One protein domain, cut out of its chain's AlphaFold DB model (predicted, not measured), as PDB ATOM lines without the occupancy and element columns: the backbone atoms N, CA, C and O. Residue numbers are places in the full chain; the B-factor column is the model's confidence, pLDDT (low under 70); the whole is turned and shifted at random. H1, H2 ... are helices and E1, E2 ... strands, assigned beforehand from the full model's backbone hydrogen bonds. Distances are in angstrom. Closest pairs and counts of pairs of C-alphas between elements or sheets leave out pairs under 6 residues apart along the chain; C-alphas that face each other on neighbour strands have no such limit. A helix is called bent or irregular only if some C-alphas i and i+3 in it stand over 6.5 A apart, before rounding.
ATOM      1  N   GLU A 391     -13.932  32.757 -22.258       72.81
ATOM      2  CA  GLU A 391     -13.609  31.559 -23.039       72.81
ATOM      3  C   GLU A 391     -14.635  31.282 -24.142       72.81
ATOM      4  O   GLU A 391     -14.259  30.953 -25.267       72.81
ATOM      5  N   THR A 392     -15.924  31.458 -23.849       68.56
ATOM      6  CA  THR A 392     -16.999  31.270 -24.831       68.56
ATOM      7  C   THR A 392     -16.945  32.359 -25.902       68.56
ATOM      8  O   THR A 392     -17.041  32.054 -27.091       68.56
ATOM      9  N   ILE A 393     -16.712  33.619 -25.512       77.00
ATOM     10  CA  ILE A 393     -16.534  34.740 -26.452       77.00
ATOM     11  C   ILE A 393     -15.327  34.487 -27.361       77.00
ATOM     12  O   ILE A 393     -15.426  34.627 -28.584       77.00
ATOM     13  N   TYR A 394     -14.202  34.069 -26.779       81.12
ATOM     14  CA  TYR A 394     -13.006  33.729 -27.538       81.12
ATOM     15  C   TYR A 394     -13.266  32.595 -28.536       81.12
ATOM     16  O   TYR A 394     -12.890  32.727 -29.697       81.12
ATOM     17  N   GLN A 395     -13.946  31.516 -28.139       72.69
ATOM     18  CA  GLN A 395     -14.263  30.400 -29.042       72.69
ATOM     19  C   GLN A 395     -15.159  30.827 -30.211       72.69
ATOM     20  O   GLN A 395     -14.831  30.528 -31.361       72.69
ATOM     21  N   ILE A 396     -16.228  31.585 -29.945       70.81
ATOM     22  CA  ILE A 396     -17.150  32.080 -30.982       70.81
ATOM     23  C   ILE A 396     -16.396  32.902 -32.034       70.81
ATOM     24  O   ILE A 396     -16.593  32.739 -33.241       70.81
ATOM     25  N   VAL A 397     -15.514  33.799 -31.591       77.56
ATOM     26  CA  VAL A 397     -14.803  34.701 -32.502       77.56
ATOM     27  C   VAL A 397     -13.630  33.999 -33.184       77.56
ATOM     28  O   VAL A 397     -13.419  34.148 -34.390       77.56
ATOM     29  N   TRP A 398     -12.853  33.226 -32.431       81.38
ATOM     30  CA  TRP A 398     -11.610  32.644 -32.918       81.38
ATOM     31  C   TRP A 398     -11.808  31.318 -33.644       81.38
ATOM     32  O   TRP A 398     -11.289  31.158 -34.747       81.38
ATOM     33  N   GLU A 399     -12.552  30.372 -33.075       66.62
ATOM     34  CA  GLU A 399     -12.699  29.016 -33.624       66.62
ATOM     35  C   GLU A 399     -13.846  28.927 -34.643       66.62
ATOM     36  O   GLU A 399     -13.679  28.295 -35.692       66.62
ATOM     37  N   ASP A 400     -14.952  29.635 -34.396       54.59
ATOM     38  CA  ASP A 400     -16.149  29.609 -35.255       54.59
ATOM     39  C   ASP A 400     -16.201  30.746 -36.292       54.59
ATOM     40  O   ASP A 400     -17.126  30.814 -37.103       54.59
ATOM     41  N   ASN A 401     -15.170  31.602 -36.320       68.69
ATOM     42  CA  ASN A 401     -15.033  32.735 -37.243       68.69
ATOM     43  C   ASN A 401     -16.233  33.705 -37.192       68.69
ATOM     44  O   ASN A 401     -16.657  34.244 -38.218       68.69
ATOM     45  N   GLY A 402     -16.789  33.897 -35.994       63.62
ATOM     46  CA  GLY A 402     -17.853  34.852 -35.719       63.62
ATOM     47  C   GLY A 402     -17.341  36.256 -35.382       63.62
ATOM     48  O   GLY A 402     -16.145  36.508 -35.222       63.62
ATOM     49  N   THR A 403     -18.287  37.177 -35.231       75.31
ATOM     50  CA  THR A 403     -18.077  38.496 -34.627       75.31
ATOM     51  C   THR A 403     -18.906  38.555 -33.354       75.31
ATOM     52  O   THR A 403     -20.046  38.086 -33.347       75.31
ATOM     53  N   HIS A 404     -18.359  39.133 -32.291       77.75
ATOM     54  CA  HIS A 404     -19.069  39.272 -31.026       77.75
ATOM     55  C   HIS A 404     -18.907  40.680 -30.457       77.75
ATOM     56  O   HIS A 404     -17.830  41.263 -30.545       77.75
ATOM     57  N   GLU A 405     -19.975  41.232 -29.893       80.50
ATOM     58  CA  GLU A 405     -19.983  42.560 -29.274       80.50
ATOM     59  C   GLU A 405     -20.245  42.398 -27.781       80.50
ATOM     60  O   GLU A 405     -21.221  41.750 -27.413       80.50
ATOM     61  N   PHE A 406     -19.370  42.965 -26.947       72.50
ATOM     62  CA  PHE A 406     -19.501  42.953 -25.496       72.50
ATOM     63  C   PHE A 406     -19.040  44.268 -24.856       72.50
ATOM     64  O   PHE A 406     -17.999  44.815 -25.209       72.50
ATOM     65  N   GLY A 407     -19.828  44.801 -23.919       73.12
ATOM     66  CA  GLY A 407     -19.664  46.171 -23.421       73.12
ATOM     67  C   GLY A 407     -19.660  47.179 -24.578       73.12
ATOM     68  O   GLY A 407     -20.559  47.166 -25.419       73.12
ATOM     69  N   ASN A 408     -18.610  48.001 -24.648       80.38
ATOM     70  CA  ASN A 408     -18.342  48.918 -25.767       80.38
ATOM     71  C   ASN A 408     -17.414  48.316 -26.841       80.38
ATOM     72  O   ASN A 408     -16.979  49.014 -27.758       80.38
ATOM     73  N   TRP A 409     -17.074  47.033 -26.727       88.31
ATOM     74  CA  TRP A 409     -16.059  46.376 -27.542       88.31
ATOM     75  C   TRP A 409     -16.687  45.473 -28.592       88.31
ATOM     76  O   TRP A 409     -17.646  44.747 -28.338       88.31
ATOM     77  N   LYS A 410     -16.092  45.461 -29.783       88.38
ATOM     78  CA  LYS A 410     -16.454  44.542 -30.860       88.38
ATOM     79  C   LYS A 410     -15.254  43.691 -31.219       88.38
ATOM     80  O   LYS A 410     -14.245  44.224 -31.662       88.38
ATOM     81  N   LEU A 411     -15.361  42.381 -31.071       90.44
ATOM     82  CA  LEU A 411     -14.285  41.438 -31.339       90.44
ATOM     83  C   LEU A 411     -14.564  40.654 -32.620       90.44
ATOM     84  O   LEU A 411     -15.660  40.130 -32.826       90.44
ATOM     85  N   GLN A 412     -13.561  40.565 -33.486       88.56
ATOM     86  CA  GLN A 412     -13.649  39.822 -34.741       88.56
ATOM     87  C   GLN A 412     -12.311  39.178 -35.106       88.56
ATOM     88  O   GLN A 412     -11.239  39.716 -34.819       88.56
ATOM     89  N   ARG A 413     -12.366  38.030 -35.782       86.56
ATOM     90  CA  ARG A 413     -11.184  37.397 -36.371       86.56
ATOM     91  C   ARG A 413     -10.974  37.930 -37.780       86.56
ATOM     92  O   ARG A 413     -11.859  37.843 -38.622       86.56
ATOM     93  N   ASN A 414      -9.772  38.423 -38.056       80.69
ATOM     94  CA  ASN A 414      -9.388  38.895 -39.382       80.69
ATOM     95  C   ASN A 414      -8.106  38.227 -39.864       80.69
ATOM     96  O   ASN A 414      -7.212  37.920 -39.082       80.69
ATOM     97  N   TYR A 415      -8.015  37.984 -41.170       76.44
ATOM     98  CA  TYR A 415      -6.795  37.482 -41.796       76.44
ATOM     99  C   TYR A 415      -6.000  38.650 -42.372       76.44
ATOM    100  O   TYR A 415      -6.465  39.331 -43.284       76.44
ATOM    101  N   ILE A 416      -4.817  38.910 -41.819       75.06
ATOM    102  CA  ILE A 416      -3.989  40.066 -42.170       75.06
ATOM    103  C   ILE A 416      -2.541  39.611 -42.357       75.06
ATOM    104  O   ILE A 416      -1.958  38.971 -41.479       75.06
ATOM    105  N   LYS A 417      -1.959  39.947 -43.518       67.50
ATOM    106  CA  LYS A 417      -0.554  39.669 -43.881       67.50
ATOM    107  C   LYS A 417      -0.115  38.221 -43.585       67.50
ATOM    108  O   LYS A 417       0.940  37.992 -43.007       67.50
ATOM    109  N   GLY A 418      -0.937  37.242 -43.964       57.00
ATOM    110  CA  GLY A 418      -0.587  35.822 -43.830       57.00
ATOM    111  C   GLY A 418      -0.854  35.205 -42.452       57.00
ATOM    112  O   GLY A 418      -0.490  34.057 -42.224       57.00
ATOM    113  N   SER A 419      -1.482  35.941 -41.528       66.00
ATOM    114  CA  SER A 419      -1.788  35.465 -40.174       66.00
ATOM    115  C   SER A 419      -3.215  35.826 -39.764       66.00
ATOM    116  O   SER A 419      -3.706  36.909 -40.083       66.00
ATOM    117  N   HIS A 420      -3.897  34.930 -39.045       76.88
ATOM    118  CA  HIS A 420      -5.135  35.303 -38.363       76.88
ATOM    119  C   HIS A 420      -4.804  36.153 -37.144       76.88
ATOM    120  O   HIS A 420      -3.874  35.841 -36.403       76.88
ATOM    121  N   ARG A 421      -5.579  37.211 -36.939       84.94
ATOM    122  CA  ARG A 421      -5.440  38.138 -35.823       84.94
ATOM    123  C   ARG A 421      -6.798  38.405 -35.205       84.94
ATOM    124  O   ARG A 421      -7.813  38.429 -35.904       84.94
ATOM    125  N   LEU A 422      -6.793  38.561 -33.890       88.69
ATOM    126  CA  LEU A 422      -7.970  38.889 -33.110       88.69
ATOM    127  C   LEU A 422      -8.020  40.410 -32.982       88.69
ATOM    128  O   LEU A 422      -7.125  41.009 -32.390       88.69
ATOM    129  N   GLU A 423      -9.002  41.038 -33.615       92.12
ATOM    130  CA  GLU A 423      -9.124  42.493 -33.674       92.12
ATOM    131  C   GLU A 423     -10.243  42.983 -32.762       92.12
ATOM    132  O   GLU A 423     -11.347  42.432 -32.779       92.12
ATOM    133  N   ILE A 424      -9.963  44.071 -32.046       92.62
ATOM    134  CA  ILE A 424     -10.972  44.891 -31.381       92.62
ATOM    135  C   ILE A 424     -11.353  46.010 -32.356       92.62
ATOM    136  O   ILE A 424     -10.598  46.957 -32.588       92.62
ATOM    137  N   ALA A 425     -12.500  45.845 -33.001       86.75
ATOM    138  CA  ALA A 425     -13.008  46.732 -34.031       86.75
ATOM    139  C   ALA A 425     -13.624  48.006 -33.440       86.75
ATOM    140  O   ALA A 425     -14.090  48.027 -32.304       86.75
ATOM    141  N   ASN A 426     -13.688  49.051 -34.271       85.12
ATOM    142  CA  ASN A 426     -14.369  50.319 -33.984       85.12
ATOM    143  C   ASN A 426     -13.844  51.088 -32.754       85.12
ATOM    144  O   ASN A 426     -14.590  51.844 -32.137       85.12
ATOM    145  N   VAL A 427     -12.561  50.938 -32.415       85.12
ATOM    146  CA  VAL A 427     -11.922  51.728 -31.351       85.12
ATOM    147  C   VAL A 427     -11.395  53.040 -31.933       85.12
ATOM    148  O   VAL A 427     -10.463  53.034 -32.739       85.12
ATOM    149  N   TYR A 428     -11.993  54.161 -31.530       80.69
ATOM    150  CA  TYR A 428     -11.639  55.499 -32.028       80.69
ATOM    151  C   TYR A 428     -11.185  56.465 -30.929       80.69
ATOM    152  O   TYR A 428     -10.436  57.398 -31.219       80.69
ATOM    153  N   ASP A 429     -11.628  56.257 -29.686       85.50
ATOM    154  CA  ASP A 429     -11.288  57.127 -28.562       85.50
ATOM    155  C   ASP A 429      -9.851  56.892 -28.069       85.50
ATOM    156  O   ASP A 429      -9.385  55.756 -27.956       85.50
ATOM    157  N   ARG A 430      -9.134  57.981 -27.766       84.12
ATOM    158  CA  ARG A 430      -7.724  57.914 -27.353       84.12
ATOM    159  C   ARG A 430      -7.555  57.278 -25.971       84.12
ATOM    160  O   ARG A 430      -6.576  56.568 -25.767       84.12
ATOM    161  N   GLY A 431      -8.502  57.487 -25.058       86.81
ATOM    162  CA  GLY A 431      -8.482  56.878 -23.728       86.81
ATOM    163  C   GLY A 431      -8.686  55.366 -23.784       86.81
ATOM    164  O   GLY A 431      -7.968  54.622 -23.118       86.81
ATOM    165  N   ASP A 432      -9.596  54.895 -24.637       87.81
ATOM    166  CA  ASP A 432      -9.804  53.459 -24.851       87.81
ATOM    167  C   ASP A 432      -8.616  52.785 -25.545       87.81
ATOM    168  O   ASP A 432      -8.253  51.660 -25.197       87.81
ATOM    169  N   LEU A 433      -7.953  53.480 -26.471       87.06
ATOM    170  CA  LEU A 433      -6.715  53.005 -27.087       87.06
ATOM    171  C   LEU A 433      -5.582  52.830 -26.063       87.06
ATOM    172  O   LEU A 433      -4.929  51.784 -26.049       87.06
ATOM    173  N   ASP A 434      -5.360  53.832 -25.206       88.00
ATOM    174  CA  ASP A 434      -4.310  53.800 -24.177       88.00
ATOM    175  C   ASP A 434      -4.607  52.727 -23.114       88.00
ATOM    176  O   ASP A 434      -3.705  52.014 -22.662       88.00
ATOM    177  N   TYR A 435      -5.884  52.529 -22.778       90.81
ATOM    178  CA  TYR A 435      -6.320  51.451 -21.895       90.81
ATOM    179  C   TYR A 435      -6.069  50.060 -22.494       90.81
ATOM    180  O   TYR A 435      -5.506  49.198 -21.819       90.81
ATOM    181  N   LEU A 436      -6.436  49.829 -23.757       91.38
ATOM    182  CA  LEU A 436      -6.208  48.539 -24.416       91.38
ATOM    183  C   LEU A 436      -4.716  48.199 -24.510       91.38
ATOM    184  O   LEU A 436      -4.341  47.047 -24.284       91.38
ATOM    185  N   GLU A 437      -3.854  49.181 -24.774       89.75
ATOM    186  CA  GLU A 437      -2.402  48.970 -24.724       89.75
ATOM    187  C   GLU A 437      -1.905  48.600 -23.324       89.75
ATOM    188  O   GLU A 437      -1.052  47.722 -23.196       89.75
ATOM    189  N   SER A 438      -2.476  49.186 -22.265       91.50
ATOM    190  CA  SER A 438      -2.129  48.819 -20.883       91.50
ATOM    191  C   SER A 438      -2.462  47.359 -20.536       91.50
ATOM    192  O   SER A 438      -1.807  46.768 -19.678       91.50
ATOM    193  N   LEU A 439      -3.423  46.748 -21.242       91.00
ATOM    194  CA  LEU A 439      -3.777  45.329 -21.116       91.00
ATOM    195  C   LEU A 439      -2.907  44.407 -21.991       91.00
ATOM    196  O   LEU A 439      -3.023  43.184 -21.901       91.00
ATOM    197  N   GLY A 440      -2.017  44.968 -22.813       88.19
ATOM    198  CA  GLY A 440      -1.144  44.222 -23.721       88.19
ATOM    199  C   GLY A 440      -1.692  44.045 -25.139       88.19
ATOM    200  O   GLY A 440      -1.093  43.306 -25.923       88.19
ATOM    201  N   CYS A 441      -2.794  44.712 -25.503       92.75
ATOM    202  CA  CYS A 441      -3.176  44.853 -26.910       92.75
ATOM    203  C   CYS A 441      -2.177  45.762 -27.640       92.75
ATOM    204  O   CYS A 441      -1.510  46.597 -27.035       92.75
ATOM    205  N   PHE A 442      -2.081  45.627 -28.957       89.31
ATOM    206  CA  PHE A 442      -1.153  46.412 -29.769       89.31
ATOM    207  C   PHE A 442      -1.852  47.006 -30.985       89.31
ATOM    208  O   PHE A 442      -2.835  46.468 -31.502       89.31
ATOM    209  N   ARG A 443      -1.345  48.150 -31.438       89.50
ATOM    210  CA  ARG A 443      -1.929  48.912 -32.540       89.50
ATOM    211  C   ARG A 443      -1.086  48.742 -33.795       89.50
ATOM    212  O   ARG A 443       0.137  48.817 -33.744       89.50
ATOM    213  N   GLU A 444      -1.736  48.589 -34.937       85.75
ATOM    214  CA  GLU A 444      -1.069  48.617 -36.237       85.75
ATOM    215  C   GLU A 444      -1.898  49.429 -37.236       85.75
ATOM    216  O   GLU A 444      -3.131  49.386 -37.238       85.75
ATOM    217  N   MET A 445      -1.212  50.182 -38.098       80.31
ATOM    218  CA  MET A 445      -1.854  50.981 -39.138       80.31
ATOM    219  C   MET A 445      -1.985  50.168 -40.429       80.31
ATOM    220  O   MET A 445      -0.997  49.661 -40.964       80.31
ATOM    221  N   PHE A 446      -3.207  50.088 -40.952       76.56
ATOM    222  CA  PHE A 446      -3.535  49.455 -42.228       76.56
ATOM    223  C   PHE A 446      -4.423  50.393 -43.039       76.56
ATOM    224  O   PHE A 446      -5.420  50.881 -42.514       76.56
ATOM    225  N   ASP A 447      -4.065  50.661 -44.297       75.56
ATOM    226  CA  ASP A 447      -4.831  51.529 -45.206       75.56
ATOM    227  C   ASP A 447      -5.266  52.859 -44.557       75.56
ATOM    228  O   ASP A 447      -6.432  53.251 -44.602       75.56
ATOM    229  N   TYR A 448      -4.316  53.541 -43.901       77.88
ATOM    230  CA  TYR A 448      -4.515  54.807 -43.172       77.88
ATOM    231  C   TYR A 448      -5.496  54.745 -41.990       77.88
ATOM    232  O   TYR A 448      -5.888  55.781 -41.451       77.88
ATOM    233  N   ARG A 449      -5.875  53.545 -41.542       74.44
ATOM    234  CA  ARG A 449      -6.697  53.326 -40.350       74.44
ATOM    235  C   ARG A 449      -5.898  52.598 -39.280       74.44
ATOM    236  O   ARG A 449      -5.270  51.571 -39.535       74.44
ATOM    237  N   MET A 450      -5.935  53.142 -38.070       81.00
ATOM    238  CA  MET A 450      -5.406  52.471 -36.887       81.00
ATOM    239  C   MET A 450      -6.348  51.340 -36.487       81.00
ATOM    240  O   MET A 450      -7.553  51.553 -36.365       81.00
ATOM    241  N   ARG A 451      -5.798  50.140 -36.311       88.19
ATOM    242  CA  ARG A 451      -6.523  48.940 -35.882       88.19
ATOM    243  C   ARG A 451      -5.857  48.379 -34.635       88.19
ATOM    244  O   ARG A 451      -4.635  48.464 -34.501       88.19
ATOM    245  N   VAL A 452      -6.654  47.819 -33.731       92.75
ATOM    246  CA  VAL A 452      -6.183  47.303 -32.441       92.75
ATOM    247  C   VAL A 452      -6.326  45.793 -32.418       92.75
ATOM    248  O   VAL A 452      -7.383  45.256 -32.749       92.75
ATOM    249  N   PHE A 453      -5.267  45.107 -32.009       92.56
ATOM    250  CA  PHE A 453      -5.204  43.655 -31.974       92.56
ATOM    251  C   PHE A 453      -4.880  43.150 -30.578       92.56
ATOM    252  O   PHE A 453      -4.102  43.752 -29.838       92.56
ATOM    253  N   MET A 454      -5.476  42.012 -30.247       93.81
ATOM    254  CA  MET A 454      -5.289  41.322 -28.984       93.81
ATOM    255  C   MET A 454      -4.305  40.153 -29.168       93.81
ATOM    256  O   MET A 454      -4.423  39.409 -30.152       93.81
ATOM    257  N   PRO A 455      -3.339  39.962 -28.252       89.38
ATOM    258  CA  PRO A 455      -2.467  38.792 -28.255       89.38
ATOM    259  C   PRO A 455      -3.279  37.516 -27.988       89.38
ATOM    260  O   PRO A 455      -4.080  37.450 -27.058       89.38
ATOM    261  N   ILE A 456      -3.099  36.502 -28.837       84.38
ATOM    262  CA  ILE A 456      -3.948  35.296 -28.858       84.38
ATOM    263  C   ILE A 456      -3.771  34.467 -27.577       84.38
ATOM    264  O   ILE A 456      -4.739  33.910 -27.066       84.38
ATOM    265  N   ASP A 457      -2.548  34.400 -27.062       84.06
ATOM    266  CA  ASP A 457      -2.146  33.671 -25.856       84.06
ATOM    267  C   ASP A 457      -2.731  34.256 -24.563       84.06
ATOM    268  O   ASP A 457      -2.900  33.525 -23.591       84.06
ATOM    269  N   ARG A 458      -3.105  35.541 -24.567       87.38
ATOM    270  CA  ARG A 458      -3.754  36.222 -23.432       87.38
ATOM    271  C   ARG A 458      -5.182  36.675 -23.725       87.38
ATOM    272  O   ARG A 458      -5.762  37.439 -22.960       87.38
ATOM    273  N   ALA A 459      -5.770  36.206 -24.825       87.00
ATOM    274  CA  ALA A 459      -7.037  36.739 -25.304       87.00
ATOM    275  C   ALA A 459      -8.186  36.554 -24.303       87.00
ATOM    276  O   ALA A 459      -8.947  37.483 -24.057       87.00
ATOM    277  N   VAL A 460      -8.283  35.378 -23.682       85.31
ATOM    278  CA  VAL A 460      -9.318  35.081 -22.679       85.31
ATOM    279  C   VAL A 460      -9.190  35.999 -21.458       85.31
ATOM    280  O   VAL A 460     -10.180  36.588 -21.041       85.31
ATOM    281  N   GLU A 461      -7.977  36.180 -20.929       89.25
ATOM    282  CA  GLU A 461      -7.712  37.060 -19.781       89.25
ATOM    283  C   GLU A 461      -8.121  38.510 -20.082       89.25
ATOM    284  O   GLU A 461      -8.808  39.155 -19.290       89.25
ATOM    285  N   ILE A 462      -7.745  39.019 -21.260       91.00
ATOM    286  CA  ILE A 462      -8.054  40.392 -21.671       91.00
ATOM    287  C   ILE A 462      -9.563  40.570 -21.882       91.00
ATOM    288  O   ILE A 462     -10.121  41.568 -21.429       91.00
ATOM    289  N   ILE A 463     -10.245  39.611 -22.518       89.19
ATOM    290  CA  ILE A 463     -11.710  39.634 -22.665       89.19
ATOM    291  C   ILE A 463     -12.376  39.662 -21.284       89.19
ATOM    292  O   ILE A 463     -13.292  40.452 -21.076       89.19
ATOM    293  N   GLU A 464     -11.892  38.875 -20.322       86.38
ATOM    294  CA  GLU A 464     -12.455  38.837 -18.971       86.38
ATOM    295  C   GLU A 464     -12.340  40.185 -18.242       86.38
ATOM    296  O   GLU A 464     -13.263  40.595 -17.535       86.38
ATOM    297  N   VAL A 465     -11.227  40.900 -18.427       87.31
ATOM    298  CA  VAL A 465     -11.047  42.256 -17.888       87.31
ATOM    299  C   VAL A 465     -11.975  43.249 -18.588       87.31
ATOM    300  O   VAL A 465     -12.624  44.055 -17.922       87.31
ATOM    301  N   LEU A 466     -12.077  43.173 -19.915       87.19
ATOM    302  CA  LEU A 466     -12.913  44.070 -20.716       87.19
ATOM    303  C   LEU A 466     -14.414  43.874 -20.479       87.19
ATOM    304  O   LEU A 466     -15.169  44.822 -20.648       87.19
ATOM    305  N   MET A 467     -14.841  42.679 -20.076       79.50
ATOM    306  CA  MET A 467     -16.224  42.380 -19.701       79.50
ATOM    307  C   MET A 467     -16.661  43.018 -18.376       79.50
ATOM    308  O   MET A 467     -17.856  43.182 -18.145       79.50
ATOM    309  N   LYS A 468     -15.717  43.337 -17.481       76.38
ATOM    310  CA  LYS A 468     -15.995  43.914 -16.151       76.38
ATOM    311  C   LYS A 468     -16.090  45.445 -16.172       76.38
ATOM    312  O   LYS A 468     -16.291  46.050 -15.119       76.38
ATOM    313  N   ARG A 469     -15.902  46.058 -17.340       66.62
ATOM    314  CA  ARG A 469     -15.929  47.501 -17.589       66.62
ATOM    315  C   ARG A 469     -17.101  47.830 -18.498       66.62
ATOM    316  O   ARG A 469     -17.721  48.886 -18.248       66.62
TER     317      ARG A 469
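What this domain is: This is residues 391 to 469 of the 469 residues of the protein "Helicase_C_4 domain-containing protein" of Chamaesiphon polymorphus CCALA 037 (UniProt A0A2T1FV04). A strongly twisted sheet of five strands makes a wall, with three helices over one face: H1 and H3 meet at a steep angle over the part around E1 and E2, and H2 covers E5 near the other edge. The 79 printed residues run H1, E1, E2, E3, H2, E4, E5, H3, and the sheet's order is E1, E2, E3, E5, E4, all antiparallel. The class is mixed, helices and strands, in two layers, a sheet with helices on one face. The whole is compact, with a radius of gyration of the C-alphas of 11.7 A and spans of 31 by 31 by 20 A.

Where its parts are: Find C-alpha 391 at (-13.609, 31.559, -23.039); from there H1 runs to residue 398, 10.1 A. E1 is residues 403 to 406, 10.3 A. Look next at E2, residues 409 to 416, 20.0 A, which bends by 57 degrees at residue 413. E3 is residues 419 to 425, 17.0 A. H2, residues 430 to 438, begins at C-alpha 430, (-7.724, 57.914, -27.353), and is 12.5 A long. E4 is residues 442 to 446, 13.0 A, and E5 residues 449 to 454, 16.6 A. H3, residues 456 to 467, 16.9 A, ends at C-alpha 467, (-16.224, 42.380, -19.701); it is irregular, with C-alphas 457 and 460 8.0 A apart.

How they stand to each other: Start at the sheet's edge strand E1: N 404 and O 411 of E2 are 2.9 A apart, within hydrogen-bond range. E1, E2 and E3 form a meander, each strand the antiparallel neighbour of the one before; N 425 and O 410 are 2.7 A apart. On E3's other side, N 424 and O 452 of E5 are 2.9 A apart; in the hairpin E4 and E5, N 453 and O 442 are 2.8 A apart. E3, H2 and E4 make a split strand-helix-strand unit, two strands running the same way with E5 between them, its crossover right-handed. H1 is on the sheet at a height of 8.5 A; the C-alphas of Val 397 and Thr 403 are closest to E1, 5.4 A. H3, on the same face, has a height of 8.4 A; its residues 459 to 463 alone touch H1, closest at the C-alphas of Glu 391 and Val 460, 5.6 A, at a steep tilt of 59 degrees, opposite ways. H2 is on the sheet over E5, height 9.6 A, with the C-alphas of Leu 433 and Val 452 closest, 7.8 A; H2 and H3 are apart. Every O i to N i+4 pair is within hydrogen-bond range in H1 and H2, and 6 of 8 in H3.

The domain as a whole: Look for the two C-alphas farthest apart at Gly 418 and Lys 468, 32.7 A. The printed part has no cut, its links are tight, and it ends at residue 469, the chain's last. The mean pLDDT of the printed part is 82.0; look for values under 70 at residues 392, 399 to 402, 417 to 419 and 469.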